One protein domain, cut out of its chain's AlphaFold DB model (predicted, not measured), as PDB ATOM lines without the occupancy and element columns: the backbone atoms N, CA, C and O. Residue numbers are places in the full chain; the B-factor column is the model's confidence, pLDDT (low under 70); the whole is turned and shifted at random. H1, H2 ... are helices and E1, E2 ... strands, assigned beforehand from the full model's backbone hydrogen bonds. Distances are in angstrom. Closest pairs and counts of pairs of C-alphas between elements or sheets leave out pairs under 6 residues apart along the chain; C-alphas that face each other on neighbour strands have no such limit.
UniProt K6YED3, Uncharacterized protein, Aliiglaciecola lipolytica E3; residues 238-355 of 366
ATOM      1  N   GLU A 238     269.740 267.522 462.693       97.19
ATOM      2  CA  GLU A 238     270.373 267.106 463.942       97.19
ATOM      3  C   GLU A 238     271.405 266.010 463.693       97.19
ATOM      4  O   GLU A 238     271.301 265.238 462.740       97.19
ATOM      5  N   ILE A 239     272.422 265.980 464.552       98.06
ATOM      6  CA  ILE A 239     273.396 264.894 464.623       98.06
ATOM      7  C   ILE A 239     273.139 264.175 465.934       98.06
ATOM      8  O   ILE A 239     273.067 264.817 466.977       98.06
ATOM      9  N   GLU A 240     273.033 262.860 465.872       96.94
ATOM     10  CA  GLU A 240     272.973 261.991 467.035       96.94
ATOM     11  C   GLU A 240     274.251 261.156 467.086       96.94
ATOM     12  O   GLU A 240     274.758 260.729 466.050       96.94
ATOM     13  N   ILE A 241     274.793 260.966 468.287       95.88
ATOM     14  CA  ILE A 241     275.951 260.103 468.523       95.88
ATOM     15  C   ILE A 241     275.524 259.076 469.559       95.88
ATOM     16  O   ILE A 241     275.182 259.429 470.689       95.88
ATOM     17  N   GLU A 242     275.568 257.814 469.170       92.44
ATOM     18  CA  GLU A 242     275.255 256.679 470.019       92.44
ATOM     19  C   GLU A 242     276.541 255.968 470.427       92.44
ATOM     20  O   GLU A 242     277.478 255.824 469.637       92.44
ATOM     21  N   ASN A 243     276.564 255.498 471.675       89.06
ATOM     22  CA  ASN A 243     277.651 254.694 472.226       89.06
ATOM     23  C   ASN A 243     279.032 255.348 472.060       89.06
ATOM     24  O   ASN A 243     279.988 254.699 471.655       89.06
ATOM     25  N   LEU A 244     279.164 256.637 472.409       89.25
ATOM     26  CA  LEU A 244     280.425 257.382 472.255       89.25
ATOM     27  C   LEU A 244     281.636 256.679 472.906       89.25
ATOM     28  O   LEU A 244     282.764 256.821 472.449       89.25
ATOM     29  N   ARG A 245     281.410 255.908 473.974       85.94
ATOM     30  CA  ARG A 245     282.461 255.171 474.691       85.94
ATOM     31  C   ARG A 245     282.920 253.898 473.977       85.94
ATOM     32  O   ARG A 245     283.994 253.392 474.313       85.94
ATOM     33  N   ASP A 246     282.140 253.385 473.031       86.31
ATOM     34  CA  ASP A 246     282.470 252.171 472.294       86.31
ATOM     35  C   ASP A 246     283.638 252.425 471.326       86.31
ATOM     36  O   ASP A 246     283.923 253.578 470.982       86.31
ATOM     37  N   PRO A 247     284.347 251.367 470.884       79.12
ATOM     38  CA  PRO A 247     285.429 251.499 469.911       79.12
ATOM     39  C   PRO A 247     284.995 252.137 468.588       79.12
ATOM     40  O   PRO A 247     285.803 252.803 467.952       79.12
ATOM     41  N   GLU A 248     283.736 251.932 468.196       82.75
ATOM     42  CA  GLU A 248     283.146 252.424 466.952       82.75
ATOM     43  C   GLU A 248     281.813 253.127 467.268       82.75
ATOM     44  O   GLU A 248     280.748 252.504 467.193       82.75
ATOM     45  N   PRO A 249     281.839 254.409 467.678       90.25
ATOM     46  CA  PRO A 249     280.616 255.150 467.948       90.25
ATOM     47  C   PRO A 249     279.794 255.317 466.667       90.25
ATOM     48  O   PRO A 249     280.331 255.547 465.580       90.25
ATOM     49  N   THR A 250     278.472 255.225 466.793       93.06
ATOM     50  CA  THR A 250     277.568 255.420 465.653       93.06
ATOM     51  C   THR A 250     277.132 256.873 465.603       93.06
ATOM     52  O   THR A 250     276.735 257.438 466.618       93.06
ATOM     53  N   ILE A 251     277.216 257.487 464.423       96.31
ATOM     54  CA  ILE A 251     276.809 258.875 464.210       96.31
ATOM     55  C   ILE A 251     275.748 258.902 463.123       96.31
ATOM     56  O   ILE A 251     276.017 258.487 461.997       96.31
ATOM     57  N   ASN A 252     274.567 259.408 463.471       97.62
ATOM     58  CA  ASN A 252     273.385 259.435 462.618       97.62
ATOM     59  C   ASN A 252     272.968 260.878 462.319       97.62
ATOM     60  O   ASN A 252     273.068 261.767 463.174       97.62
ATOM     61  N   VAL A 253     272.474 261.119 461.106       98.19
ATOM     62  CA  VAL A 253     271.894 262.405 460.705       98.19
ATOM     63  C   VAL A 253     270.369 262.311 460.745       98.19
ATOM     64  O   VAL A 253     269.746 261.604 459.949       98.19
ATOM     65  N   ASN A 254     269.747 263.101 461.615       97.81
ATOM     66  CA  ASN A 254     268.304 263.095 461.836       97.81
ATOM     67  C   ASN A 254     267.630 264.386 461.353       97.81
ATOM     68  O   ASN A 254     268.236 265.460 461.301       97.81
ATOM     69  N   TRP A 255     266.349 264.271 460.995       98.00
ATOM     70  CA  TRP A 255     265.505 265.405 460.624       98.00
ATOM     71  C   TRP A 255     264.755 265.914 461.850       98.00
ATOM     72  O   TRP A 255     263.920 265.202 462.402       98.00
ATOM     73  N   ASN A 256     265.011 267.158 462.247       96.94
ATOM     74  CA  ASN A 256     264.310 267.797 463.356       96.94
ATOM     75  C   ASN A 256     263.027 268.478 462.872       96.94
ATOM     76  O   ASN A 256     262.930 269.702 462.779       96.94
ATOM     77  N   THR A 257     262.049 267.662 462.495       97.75
ATOM     78  CA  THR A 257     260.689 268.111 462.203       97.75
ATOM     79  C   THR A 257     259.725 266.930 462.229       97.75
ATOM     80  O   THR A 257     260.102 265.798 461.940       97.75
ATOM     81  N   GLN A 258     258.469 267.205 462.569       97.19
ATOM     82  CA  GLN A 258     257.355 266.255 462.467       97.19
ATOM     83  C   GLN A 258     256.383 266.633 461.337       97.19
ATOM     84  O   GLN A 258     255.379 265.958 461.119       97.19
ATOM     85  N   ASP A 259     256.656 267.728 460.621       98.31
ATOM     86  CA  ASP A 259     255.858 268.160 459.478       98.31
ATOM     87  C   ASP A 259     256.091 267.211 458.294       98.31
ATOM     88  O   ASP A 259     257.209 267.076 457.795       98.31
ATOM     89  N   GLY A 260     255.022 266.550 457.837       97.81
ATOM     90  CA  GLY A 260     255.099 265.555 456.767       97.81
ATOM     91  C   GLY A 260     255.567 266.117 455.421       97.81
ATOM     92  O   GLY A 260     256.248 265.413 454.678       97.81
ATOM     93  N   VAL A 261     255.259 267.381 455.114       96.94
ATOM     94  CA  VAL A 261     255.698 268.046 453.877       96.94
ATOM     95  C   VAL A 261     257.193 268.339 453.944       96.94
ATOM     96  O   VAL A 261     257.921 268.049 452.994       96.94
ATOM     97  N   LEU A 262     257.675 268.869 455.071       98.06
ATOM     98  CA  LEU A 262     259.107 269.105 455.268       98.06
ATOM     99  C   LEU A 262     259.896 267.793 455.280       98.06
ATOM    100  O   LEU A 262     260.963 267.732 454.672       98.06
ATOM    101  N   LEU A 263     259.372 266.738 455.911       98.12
ATOM    102  CA  LEU A 263     259.995 265.413 455.898       98.12
ATOM    103  C   LEU A 263     260.132 264.858 454.478       98.12
ATOM    104  O   LEU A 263     261.202 264.362 454.131       98.12
ATOM    105  N   ASP A 264     259.101 264.975 453.641       97.62
ATOM    106  CA  ASP A 264     259.168 264.533 452.244       97.62
ATOM    107  C   ASP A 264     260.223 265.319 451.440       97.62
ATOM    108  O   ASP A 264     261.056 264.734 450.741       97.62
ATOM    109  N   LYS A 265     260.286 266.646 451.622       98.38
ATOM    110  CA  LYS A 265     261.320 267.494 450.997       98.38
ATOM    111  C   LYS A 265     262.736 267.153 451.473       98.38
ATOM    112  O   LYS A 265     263.662 267.124 450.655       98.38
ATOM    113  N   LEU A 266     262.920 266.879 452.766       98.56
ATOM    114  CA  LEU A 266     264.200 266.461 453.353       98.56
ATOM    115  C   LEU A 266     264.636 265.092 452.834       98.56
ATOM    116  O   LEU A 266     265.782 264.943 452.413       98.56
ATOM    117  N   ASN A 267     263.724 264.123 452.789       97.75
ATOM    118  CA  ASN A 267     264.000 262.797 452.243       97.75
ATOM    119  C   ASN A 267     264.322 262.865 450.748       97.75
ATOM    120  O   ASN A 267     265.267 262.228 450.298       97.75
ATOM    121  N   THR A 268     263.626 263.702 449.978       97.75
ATOM    122  CA  THR A 268     263.972 263.935 448.571       97.75
ATOM    123  C   THR A 268     265.351 264.572 448.423       97.75
ATOM    124  O   THR A 268     266.130 264.147 447.569       97.75
ATOM    125  N   TRP A 269     265.686 265.571 449.242       98.19
ATOM    126  CA  TRP A 269     267.015 266.190 449.246       98.19
ATOM    127  C   TRP A 269     268.117 265.170 449.561       98.19
ATOM    128  O   TRP A 269     269.121 265.121 448.846       98.19
ATOM    129  N   ASP A 270     267.899 264.319 450.559       98.19
ATOM    130  CA  ASP A 270     268.807 263.238 450.929       98.19
ATOM    131  C   ASP A 270     268.931 262.174 449.834       98.19
ATOM    132  O   ASP A 270     270.032 261.890 449.385       98.19
ATOM    133  N   GLU A 271     267.832 261.655 449.293       96.25
ATOM    134  CA  GLU A 271     267.873 260.662 448.213       96.25
ATOM    135  C   GLU A 271     268.544 261.192 446.938       96.25
ATOM    136  O   GLU A 271     269.185 260.443 446.190       96.25
ATOM    137  N   VAL A 272     268.357 262.478 446.632       96.44
ATOM    138  CA  VAL A 272     268.915 263.098 445.428       96.44
ATOM    139  C   VAL A 272     270.415 263.325 445.574       96.44
ATOM    140  O   VAL A 272     271.151 262.981 444.648       96.44
ATOM    141  N   TYR A 273     270.869 263.858 446.710       97.69
ATOM    142  CA  TYR A 273     272.264 264.279 446.910       97.69
ATOM    143  C   TYR A 273     273.091 263.379 447.839       97.69
ATOM    144  O   TYR A 273     274.283 263.645 448.038       97.69
ATOM    145  N   GLU A 274     272.470 262.318 448.349       97.75
ATOM    146  CA  GLU A 274     273.030 261.273 449.213       97.75
ATOM    147  C   GLU A 274     273.646 261.867 450.483       97.75
ATOM    148  O   GLU A 274     274.798 261.621 450.822       97.75
ATOM    149  N   ILE A 275     272.897 262.749 451.148       98.44
ATOM    150  CA  ILE A 275     273.436 263.617 452.196       98.44
ATOM    151  C   ILE A 275     273.805 262.820 453.439       98.44
ATOM    152  O   ILE A 275     274.948 262.921 453.884       98.44
ATOM    153  N   ARG A 276     272.875 262.028 453.983       98.19
ATOM    154  CA  ARG A 276     273.100 261.241 455.200       98.19
ATOM    155  C   ARG A 276     274.287 260.312 455.030       98.19
ATOM    156  O   ARG A 276     275.259 260.435 455.761       98.19
ATOM    157  N   SER A 277     274.266 259.474 453.993       97.81
ATOM    158  CA  SER A 277     275.322 258.483 453.757       97.81
ATOM    159  C   SER A 277     276.709 259.115 453.618       97.81
ATOM    160  O   SER A 277     277.694 258.543 454.084       97.81
ATOM    161  N   ARG A 278     276.803 260.308 453.019       98.00
ATOM    162  CA  ARG A 278     278.064 261.048 452.889       98.00
ATOM    163  C   ARG A 278     278.527 261.656 454.208       98.00
ATOM    164  O   ARG A 278     279.717 261.591 454.502       98.00
ATOM    165  N   VAL A 279     277.621 262.247 454.986       98.31
ATOM    166  CA  VAL A 279     277.954 262.838 456.293       98.31
ATOM    167  C   VAL A 279     278.317 261.752 457.296       98.31
ATOM    168  O   VAL A 279     279.395 261.795 457.873       98.31
ATOM    169  N   GLU A 280     277.451 260.757 457.463       98.00
ATOM    170  CA  GLU A 280     277.657 259.632 458.377       98.00
ATOM    171  C   GLU A 280     278.907 258.848 457.977       98.00
ATOM    172  O   GLU A 280     279.727 258.516 458.826       98.00
ATOM    173  N   GLY A 281     279.117 258.628 456.673       96.88
ATOM    174  CA  GLY A 281     280.331 258.013 456.142       96.88
ATOM    175  C   GLY A 281     281.604 258.787 456.490       96.88
ATOM    176  O   GLY A 281     282.573 258.167 456.921       96.88
ATOM    177  N   GLN A 282     281.596 260.120 456.361       96.50
ATOM    178  CA  GLN A 282     282.713 260.977 456.780       96.50
ATOM    179  C   GLN A 282     282.947 260.896 458.294       96.50
ATOM    180  O   GLN A 282     284.087 260.855 458.748       96.50
ATOM    181  N   PHE A 283     281.874 260.867 459.085       96.75
ATOM    182  CA  PHE A 283     281.940 260.896 460.545       96.75
ATOM    183  C   PHE A 283     282.341 259.567 461.189       96.75
ATOM    184  O   PHE A 283     282.720 259.570 462.355       96.75
ATOM    185  N   ARG A 284     282.382 258.456 460.437       93.00
ATOM    186  CA  ARG A 284     282.966 257.184 460.910       93.00
ATOM    187  C   ARG A 284     284.406 257.323 461.400       93.00
ATOM    188  O   ARG A 284     284.849 256.519 462.206       93.00
ATOM    189  N   SER A 285     285.138 258.320 460.914       89.62
ATOM    190  CA  SER A 285     286.500 258.624 461.350       89.62
ATOM    191  C   SER A 285     286.517 259.730 462.412       89.62
ATOM    192  O   SER A 285     287.290 260.681 462.295       89.62
ATOM    193  N   LEU A 286     285.654 259.637 463.431       93.00
ATOM    194  CA  LEU A 286     285.502 260.660 464.473       93.00
ATOM    195  C   LEU A 286     286.837 261.000 465.151       93.00
ATOM    196  O   LEU A 286     287.158 262.176 465.310       93.00
ATOM    197  N   GLU A 287     287.624 259.986 465.508       90.56
ATOM    198  CA  GLU A 287     288.945 260.140 466.120       90.56
ATOM    199  C   GLU A 287     289.882 260.978 465.237       90.56
ATOM    200  O   GLU A 287     290.549 261.885 465.732       90.56
ATOM    201  N   ALA A 288     289.895 260.719 463.923       91.88
ATOM    202  CA  ALA A 288     290.709 261.471 462.969       91.88
ATOM    203  C   ALA A 288     290.200 262.909 462.794       91.88
ATOM    204  O   ALA A 288     290.996 263.837 462.726       91.88
ATOM    205  N   ILE A 289     288.878 263.117 462.793       94.88
ATOM    206  CA  ILE A 289     288.285 264.462 462.744       94.88
ATOM    207  C   ILE A 289     288.684 265.272 463.982       94.88
ATOM    208  O   ILE A 289     289.034 266.446 463.865       94.88
ATOM    209  N   ILE A 290     288.628 264.663 465.170       93.62
ATOM    210  CA  ILE A 290     289.061 265.305 466.414       93.62
ATOM    211  C   ILE A 290     290.554 265.633 466.338       93.62
ATOM    212  O   ILE A 290     290.941 266.762 466.639       93.62
ATOM    213  N   GLU A 291     291.387 264.702 465.882       93.00
ATOM    214  CA  GLU A 291     292.816 264.962 465.709       93.00
ATOM    215  C   GLU A 291     293.065 266.129 464.743       93.00
ATOM    216  O   GLU A 291     293.745 267.086 465.103       93.00
ATOM    217  N   ASP A 292     292.447 266.132 463.562       93.50
ATOM    218  CA  ASP A 292     292.719 267.123 462.519       93.50
ATOM    219  C   ASP A 292     292.170 268.522 462.843       93.50
ATOM    220  O   ASP A 292     292.883 269.525 462.676       93.50
ATOM    221  N   GLU A 293     290.919 268.610 463.311       93.75
ATOM    222  CA  GLU A 293     290.225 269.885 463.547       93.75
ATOM    223  C   GLU A 293     290.515 270.464 464.943       93.75
ATOM    224  O   GLU A 293     290.608 271.689 465.113       93.75
ATOM    225  N   VAL A 294     290.674 269.607 465.959       93.75
ATOM    226  CA  VAL A 294     290.883 270.042 467.347       93.75
ATOM    227  C   VAL A 294     292.362 270.047 467.723       93.75
ATOM    228  O   VAL A 294     292.814 271.056 468.282       93.75
ATOM    229  N   ARG A 295     293.117 268.989 467.394       93.38
ATOM    230  CA  ARG A 295     294.503 268.757 467.861       93.38
ATOM    231  C   ARG A 295     294.607 268.870 469.388       93.38
ATOM    232  O   ARG A 295     295.211 269.821 469.913       93.38
ATOM    233  N   PRO A 296     293.906 267.995 470.125       93.00
ATOM    234  CA  PRO A 296     293.885 268.039 471.581       93.00
ATOM    235  C   PRO A 296     295.288 267.800 472.157       93.00
ATOM    236  O   PRO A 296     296.119 267.114 471.581       93.00
ATOM    237  N   ARG A 297     295.568 268.436 473.298       93.00
ATOM    238  CA  ARG A 297     296.843 268.279 474.031       93.00
ATOM    239  C   ARG A 297     296.665 267.442 475.292       93.00
ATOM    240  O   ARG A 297     297.610 266.852 475.787       93.00
ATOM    241  N   ASP A 298     295.448 267.493 475.812       91.50
ATOM    242  CA  ASP A 298     294.936 266.808 476.979       91.50
ATOM    243  C   ASP A 298     293.398 266.877 476.900       91.50
ATOM    244  O   ASP A 298     292.826 267.580 476.048       91.50
ATOM    245  N   ALA A 299     292.722 266.168 477.802       91.44
ATOM    246  CA  ALA A 299     291.265 266.088 477.829       91.44
ATOM    247  C   ALA A 299     290.585 267.456 478.069       91.44
ATOM    248  O   ALA A 299     289.554 267.764 477.466       91.44
ATOM    249  N   ALA A 300     291.185 268.331 478.883       93.62
ATOM    250  CA  ALA A 300     290.632 269.658 479.152       93.62
ATOM    251  C   ALA A 300     290.710 270.567 477.910       93.62
ATOM    252  O   ALA A 300     289.771 271.316 477.617       93.62
ATOM    253  N   HIS A 301     291.802 270.478 477.146       95.19
ATOM    254  CA  HIS A 301     291.968 271.167 475.871       95.19
ATOM    255  C   HIS A 301     290.951 270.672 474.839       95.19
ATOM    256  O   HIS A 301     290.344 271.504 474.162       95.19
ATOM    257  N   LEU A 302     290.715 269.355 474.760       95.19
ATOM    258  CA  LEU A 302     289.680 268.770 473.901       95.19
ATOM    259  C   LEU A 302     288.303 269.373 474.205       95.19
ATOM    260  O   LEU A 302     287.655 269.923 473.315       95.19
ATOM    261  N   VAL A 303     287.881 269.342 475.471       95.94
ATOM    262  CA  VAL A 303     286.585 269.883 475.917       95.94
ATOM    263  C   VAL A 303     286.457 271.375 475.594       95.94
ATOM    264  O   VAL A 303     285.412 271.828 475.113       95.94
ATOM    265  N   GLY A 304     287.518 272.153 475.832       96.25
ATOM    266  CA  GLY A 304     287.554 273.578 475.502       96.25
ATOM    267  C   GLY A 304     287.384 273.840 474.004       96.25
ATOM    268  O   GLY A 304     286.596 274.698 473.611       96.25
ATOM    269  N   ARG A 305     288.062 273.063 473.157       96.56
ATOM    270  CA  ARG A 305     287.994 273.218 471.699       96.56
ATOM    271  C   ARG A 305     286.689 272.712 471.097       96.56
ATOM    272  O   ARG A 305     286.177 273.368 470.197       96.56
ATOM    273  N   ILE A 306     286.101 271.634 471.621       97.06
ATOM    274  CA  ILE A 306     284.747 271.200 471.237       97.06
ATOM    275  C   ILE A 306     283.755 272.343 471.461       97.06
ATOM    276  O   ILE A 306     282.986 272.675 470.563       97.06
ATOM    277  N   ARG A 307     283.821 273.013 472.620       96.62
ATOM    278  CA  ARG A 307     282.988 274.193 472.904       96.62
ATOM    279  C   ARG A 307     283.215 275.318 471.892       96.62
ATOM    280  O   ARG A 307     282.252 275.971 471.495       96.62
ATOM    281  N   ASP A 308     284.457 275.560 471.486       96.31
ATOM    282  CA  ASP A 308     284.773 276.596 470.502       96.31
ATOM    283  C   ASP A 308     284.240 276.270 469.104       96.31
ATOM    284  O   ASP A 308     283.694 277.171 468.456       96.31
ATOM    285  N   GLU A 309     284.382 275.021 468.651       96.50
ATOM    286  CA  GLU A 309     283.938 274.555 467.330       96.50
ATOM    287  C   GLU A 309     282.418 274.353 467.243       96.50
ATOM    288  O   GLU A 309     281.846 274.511 466.161       96.50
ATOM    289  N   ALA A 310     281.759 274.078 468.373       97.31
ATOM    290  CA  ALA A 310     280.305 273.998 468.497       97.31
ATOM    291  C   ALA A 310     279.605 275.350 468.279       97.31
ATOM    292  O   ALA A 310     278.411 275.394 467.968       97.31
ATOM    293  N   ARG A 311     280.321 276.475 468.421       97.00
ATOM    294  CA  ARG A 311     279.723 277.806 468.259       97.00
ATOM    295  C   ARG A 311     279.104 277.975 466.866       97.00
ATOM    296  O   ARG A 311     279.720 277.576 465.873       97.00
ATOM    297  N   PRO A 312     277.928 278.625 466.763       96.06
ATOM    298  CA  PRO A 312     277.299 278.894 465.479       96.06
ATOM    299  C   PRO A 312     278.263 279.580 464.509       96.06
ATOM    300  O   PRO A 312     278.883 280.597 464.825       96.06
ATOM    301  N   SER A 313     278.386 279.012 463.312       95.94
ATOM    302  CA  SER A 313     279.217 279.595 462.261       95.94
ATOM    303  C   SER A 313     278.524 280.802 461.642       95.94
ATOM    304  O   SER A 313     277.322 280.777 461.386       95.94
ATOM    305  N   THR A 314     279.290 281.853 461.348       96.44
ATOM    306  CA  THR A 314     278.753 283.009 460.622       96.44
ATOM    307  C   THR A 314     278.348 282.612 459.204       96.44
ATOM    308  O   THR A 314     278.981 281.742 458.595       96.44
ATOM    309  N   ALA A 315     277.345 283.294 458.642       95.00
ATOM    310  CA  ALA A 315     276.928 283.085 457.255       95.00
ATOM    311  C   ALA A 315     278.112 283.214 456.282       95.00
ATOM    312  O   ALA A 315     278.277 282.392 455.385       95.00
ATOM    313  N   ASP A 316     279.002 284.183 456.522       96.69
ATOM    314  CA  ASP A 316     280.216 284.343 455.729       96.69
ATOM    315  C   ASP A 316     281.158 283.155 455.820       96.69
ATOM    316  O   ASP A 316     281.804 282.840 454.834       96.69
ATOM    317  N   THR A 317     281.260 282.474 456.956       97.38
ATOM    318  CA  THR A 317     282.110 281.281 457.065       97.38
ATOM    319  C   THR A 317     281.526 280.110 456.285       97.38
ATOM    320  O   THR A 317     282.257 279.452 455.543       97.38
ATOM    321  N   LEU A 318     280.211 279.905 456.364       97.81
ATOM    322  CA  LEU A 318     279.511 278.847 455.622       97.81
ATOM    323  C   LEU A 318     279.591 279.026 454.098       97.81
ATOM    324  O   LEU A 318     279.462 278.066 453.348       97.81
ATOM    325  N   LYS A 319     279.847 280.253 453.638       97.62
ATOM    326  CA  LYS A 319     280.058 280.597 452.228       97.62
ATOM    327  C   LYS A 319     281.451 280.256 451.683       97.62
ATOM    328  O   LYS A 319     281.622 280.306 450.467       97.62
ATOM    329  N   ARG A 320     282.436 279.937 452.531       96.12
ATOM    330  CA  ARG A 320     283.856 279.781 452.124       96.12
ATOM    331  C   ARG A 320     284.595 278.588 452.725       96.12
ATOM    332  O   ARG A 320     285.659 278.270 452.220       96.12
ATOM    333  N   LYS A 321     284.097 277.948 453.790       97.06
ATOM    334  CA  LYS A 321     284.756 276.771 454.383       97.06
ATOM    335  C   LYS A 321     283.919 275.517 454.137       97.06
ATOM    336  O   LYS A 321     282.801 275.416 454.643       97.06
ATOM    337  N   GLU A 322     284.479 274.572 453.383       97.88
ATOM    338  CA  GLU A 322     283.918 273.229 453.208       97.88
ATOM    339  C   GLU A 322     283.672 272.567 454.562       97.88
ATOM    340  O   GLU A 322     284.397 272.822 455.526       97.88
ATOM    341  N   TRP A 323     282.628 271.742 454.647       98.19
ATOM    342  CA  TRP A 323     282.279 270.945 455.829       98.19
ATOM    343  C   TRP A 323     281.980 271.724 457.114       98.19
ATOM    344  O   TRP A 323     281.504 271.130 458.080       98.19
ATOM    345  N   LYS A 324     282.154 273.050 457.151       98.19
ATOM    346  CA  LYS A 324     282.051 273.819 458.397       98.19
ATOM    347  C   LYS A 324     280.667 273.742 459.039       98.19
ATOM    348  O   LYS A 324     280.586 273.714 460.260       98.19
ATOM    349  N   PHE A 325     279.598 273.661 458.245       98.56
ATOM    350  CA  PHE A 325     278.252 273.412 458.773       98.56
ATOM    351  C   PHE A 325     278.165 272.063 459.497       98.56
ATOM    352  O   PHE A 325     277.746 272.003 460.649       98.56
ATOM    353  N   TRP A 326     278.604 270.994 458.834       98.69
ATOM    354  CA  TRP A 326     278.521 269.631 459.351       98.69
ATOM    355  C   TRP A 326     279.406 269.435 460.580       98.69
ATOM    356  O   TRP A 326     278.935 268.917 461.587       98.69
ATOM    357  N   TYR A 327     280.647 269.923 460.551       98.44
ATOM    358  CA  TYR A 327     281.532 269.878 461.716       98.44
ATOM    359  C   TYR A 327     280.979 270.694 462.882       98.44
ATOM    360  O   TYR A 327     280.994 270.218 464.011       98.44
ATOM    361  N   GLN A 328     280.409 271.879 462.639       98.12
ATOM    362  CA  GLN A 328     279.766 272.641 463.711       98.12
ATOM    363  C   GLN A 328     278.602 271.862 464.346       98.12
ATOM    364  O   GLN A 328     278.472 271.878 465.570       98.12
ATOM    365  N   LYS A 329     277.792 271.143 463.556       98.44
ATOM    366  CA  LYS A 329     276.725 270.266 464.071       98.44
ATOM    367  C   LYS A 329     277.277 269.088 464.878       98.44
ATOM    368  O   LYS A 329     276.792 268.849 465.979       98.44
ATOM    369  N   LEU A 330     278.320 268.421 464.382       98.19
ATOM    370  CA  LEU A 330     279.008 267.340 465.093       98.19
ATOM    371  C   LEU A 330     279.552 267.808 466.451       98.19
ATOM    372  O   LEU A 330     279.242 267.217 467.483       98.19
ATOM    373  N   PHE A 331     280.313 268.905 466.472       97.81
ATOM    374  CA  PHE A 331     280.885 269.441 467.709       97.81
ATOM    375  C   PHE A 331     279.817 269.982 468.663       97.81
ATOM    376  O   PHE A 331     279.973 269.860 469.876       97.81
ATOM    377  N   SER A 332     278.707 270.508 468.139       97.56
ATOM    378  CA  SER A 332     277.549 270.863 468.970       97.56
ATOM    379  C   SER A 332     276.967 269.646 469.675       97.56
ATOM    380  O   SER A 332     276.642 269.741 470.855       97.56
ATOM    381  N   GLN A 333     276.875 268.501 468.993       97.50
ATOM    382  CA  GLN A 333     276.384 267.276 469.616       97.50
ATOM    383  C   GLN A 333     277.372 266.722 470.649       97.50
ATOM    384  O   GLN A 333     276.971 266.397 471.764       97.50
ATOM    385  N   LEU A 334     278.672 266.697 470.339       96.25
ATOM    386  CA  LEU A 334     279.713 266.311 471.303       96.25
ATOM    387  C   LEU A 334     279.684 267.183 472.567       96.25
ATOM    388  O   LEU A 334     279.849 266.681 473.676       96.25
ATOM    389  N   GLN A 335     279.429 268.486 472.415       95.94
ATOM    390  CA  GLN A 335     279.273 269.396 473.547       95.94
ATOM    391  C   GLN A 335     278.077 269.017 474.439       95.94
ATOM    392  O   GLN A 335     278.156 269.192 475.656       95.94
ATOM    393  N   GLN A 336     276.979 268.532 473.851       94.62
ATOM    394  CA  GLN A 336     275.748 268.189 474.571       94.62
ATOM    395  C   GLN A 336     275.833 266.860 475.325       94.62
ATOM    396  O   GLN A 336     275.276 266.769 476.416       94.62
ATOM    397  N   ILE A 337     276.540 265.864 474.779       90.75
ATOM    398  CA  ILE A 337     276.732 264.548 475.423       90.75
ATOM    399  C   ILE A 337     277.370 264.710 476.810       90.75
ATOM    400  O   ILE A 337     276.983 264.040 477.763       90.75
ATOM    401  N   GLY A 338     278.274 265.683 476.946       86.12
ATOM    402  CA  GLY A 338     278.819 266.110 478.227       86.12
ATOM    403  C   GLY A 338     280.275 265.711 478.437       86.12
ATOM    404  O   GLY A 338     280.826 264.820 477.796       86.12
ATOM    405  N   VAL A 339     280.913 266.422 479.368       90.25
ATOM    406  CA  VAL A 339     282.355 266.321 479.637       90.25
ATOM    407  C   VAL A 339     282.805 264.899 480.008       90.25
ATOM    408  O   VAL A 339     283.766 264.441 479.398       90.25
ATOM    409  N   PRO A 340     282.128 264.159 480.913       91.12
ATOM    410  CA  PRO A 340     282.622 262.848 481.340       91.12
ATOM    411  C   PRO A 340     282.734 261.825 480.203       91.12
ATOM    412  O   PRO A 340     283.669 261.030 480.175       91.12
ATOM    413  N   ASP A 341     281.791 261.841 479.260       91.19
ATOM    414  CA  ASP A 341     281.787 260.925 478.116       91.19
ATOM    415  C   ASP A 341     282.880 261.262 477.105       91.19
ATOM    416  O   ASP A 341     283.556 260.364 476.604       91.19
ATOM    417  N   VAL A 342     283.090 262.553 476.847       90.94
ATOM    418  CA  VAL A 342     284.162 263.041 475.973       90.94
ATOM    419  C   VAL A 342     285.538 262.728 476.564       90.94
ATOM    420  O   VAL A 342     286.421 262.264 475.847       90.94
ATOM    421  N   GLU A 343     285.729 262.939 477.869       91.12
ATOM    422  CA  GLU A 343     286.981 262.600 478.555       91.12
ATOM    423  C   GLU A 343     287.235 261.085 478.551       91.12
ATOM    424  O   GLU A 343     288.363 260.652 478.317       91.12
ATOM    425  N   ALA A 344     286.195 260.268 478.750       89.31
ATOM    426  CA  ALA A 344     286.305 258.811 478.687       89.31
ATOM    427  C   ALA A 344     286.655 258.313 477.274       89.31
ATOM    428  O   ALA A 344     287.514 257.442 477.124       89.31
ATOM    429  N   PHE A 345     286.021 258.878 476.243       89.88
ATOM    430  CA  PHE A 345     286.367 258.627 474.843       89.88
ATOM    431  C   PHE A 345     287.833 258.983 474.560       89.88
ATOM    432  O   PHE A 345     288.566 258.180 473.986       89.88
ATOM    433  N   TRP A 346     288.289 260.146 475.034       90.12
ATOM    434  CA  TRP A 346     289.667 260.594 474.841       90.12
ATOM    435  C   TRP A 346     290.689 259.678 475.524       90.12
ATOM    436  O   TRP A 346     291.662 259.263 474.900       90.12
ATOM    437  N   ALA A 347     290.438 259.284 476.773       89.50
ATOM    438  CA  ALA A 347     291.314 258.363 477.496       89.50
ATOM    439  C   ALA A 347     291.437 256.997 476.792       89.50
ATOM    440  O   ALA A 347     292.518 256.403 476.760       89.50
ATOM    441  N   ARG A 348     290.343 256.500 476.190       89.19
ATOM    442  CA  ARG A 348     290.367 255.293 475.346       89.19
ATOM    443  C   ARG A 348     291.288 255.490 474.142       89.19
ATOM    444  O   ARG A 348     292.090 254.607 473.846       89.19
ATOM    445  N   GLN A 349     291.177 256.630 473.464       84.88
ATOM    446  CA  GLN A 349     291.981 256.948 472.285       84.88
ATOM    447  C   GLN A 349     293.482 257.036 472.610       84.88
ATOM    448  O   GLN A 349     294.281 256.404 471.916       84.88
ATOM    449  N   GLU A 350     293.864 257.735 473.685       86.44
ATOM    450  CA  GLU A 350     295.260 257.808 474.150       86.44
ATOM    451  C   GLU A 350     295.823 256.412 474.443       86.44
ATOM    452  O   GLU A 350     296.926 256.070 474.010       86.44
ATOM    453  N   PHE A 351     295.045 255.564 475.122       87.38
ATOM    454  CA  PHE A 351     295.454 254.190 475.398       87.38
ATOM    455  C   PHE A 351     295.713 253.397 474.107       87.38
ATOM    456  O   PHE A 351     296.733 252.711 474.001       87.38
ATOM    457  N   THR A 352     294.826 253.500 473.112       85.19
ATOM    458  CA  THR A 352     294.992 252.822 471.817       85.19
ATOM    459  C   THR A 352     296.239 253.303 471.069       85.19
ATOM    460  O   THR A 352     296.960 252.470 470.517       85.19
ATOM    461  N   GLN A 353     296.529 254.607 471.078       82.62
ATOM    462  CA  GLN A 353     297.725 255.166 470.436       82.62
ATOM    463  C   GLN A 353     299.013 254.657 471.093       82.62
ATOM    464  O   GLN A 353     299.890 254.156 470.392       82.62
ATOM    465  N   ILE A 354     299.086 254.661 472.428       86.19
ATOM    466  CA  ILE A 354     300.244 254.137 473.172       86.19
ATOM    467  C   ILE A 354     300.491 252.657 472.841       86.19
ATOM    468  O   ILE A 354     301.629 252.245 472.625       86.19
ATOM    469  N   GLN A 355     299.438 251.833 472.783       85.88
ATOM    470  CA  GLN A 355     299.591 250.419 472.418       85.88
ATOM    471  C   GLN A 355     300.082 250.240 470.975       85.88
ATOM    472  O   GLN A 355     300.901 249.355 470.716       85.88
TER     473      GLN A 355
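What this domain is: This is residues 238 to 355 of the 366 residues of an uncharacterized protein of Aliiglaciecola lipolytica E3 (UniProt K6YED3). Helix H6 lies in the middle, with a small two-stranded hairpin, E1 and E2, packed on it chiefly through E1, and with H4 crossing it. H2 packs on the hairpin chiefly at E2, H1 and H7 lie toward opposite ends of the longest axis, and the short H5 lies well away from the middle, beyond the first residues of H6. The printed part has 118 residues, with two named strands followed by seven named helices, in the order E1 E2 H1 H2 H3 H4 H5 H6 H7; the sheet is E1 - E2, antiparallel, and the class is mostly helix. The whole is compact, with a radius of gyration of the C-alphas of 15.4 A, and elongated in outline, spanning 48 by 32 by 21 A.

How they stand to each other: E1, residues 238 to 242, and E2, residues 250 to 255, form an antiparallel hairpin at 152 degrees, with N 240 and O 252 2.9 A apart and N 242 and O 250 2.8 A apart, both within hydrogen-bond range. The closest C-alphas of E1 and H6, residues 324 to 337, are those of Ile 239 and Leu 330, 6.1 A apart. For E2 and H2, residues 275 to 283, they are those of Val 253 and Arg 276, 5.8 A apart. H2 and H6 are close but not clearly touching, with the C-alphas of Val 279 and Trp 326 7.5 A apart as the closest. H4, residues 299 to 309, touches H6 at a steep tilt of 48 degrees, opposite ways; the closest C-alphas, of Ile 306 and Phe 331, are 5.5 A apart. H4 also touches H7, residues 339 to 355, at a steep tilt of 61 degrees, the closest C-alphas being those of Ala 299 and Glu 343, 5.6 A apart. H3, residues 286 to 294, only just touches H4, with 3 pairs of C-alphas within 8 A, the closest those of Val 294 and Arg 305 at 6.1 A; the two are about perpendicular, at 76 degrees. H5, residues 315 to 318, and H6 touch only at the corner, and only just, with 3 pairs of C-alphas within 8 A; the closest are those of Leu 318 and Lys 324, 6.3 A apart. H1, residues 260 to 273, touches no helix but is close to H2 without clearly touching it; the C-alphas of Asp 270 and Arg 276, their closest, are 6.4 A apart. Every O i to N i+4 pair is within hydrogen-bond range in H1, H2, H3, H4, H6 and H7; H5 is too short for such a pair.

Where its parts are: E1 begins at C-alpha 238, (270.373, 267.106, 463.942), and is 13.0 A long; E2 is 16.4 A. H1 is 19.8 A, H4 15.3 A and H6 20.1 A long, and H6 begins at C-alpha 324, (282.051, 273.819, 458.397). H7, the longest helix by residues, is 24.5 A and ends at C-alpha 355, (299.591, 250.419, 472.418).

The domain as a whole: The two C-alphas farthest apart, of Val 261 and Gln 355, are 50.8 A apart. The printed part has no cut and no long link; the link from E1 to E2 is short, the others tight. The mean pLDDT of the printed part is 94.4, and no printed residue is under 70.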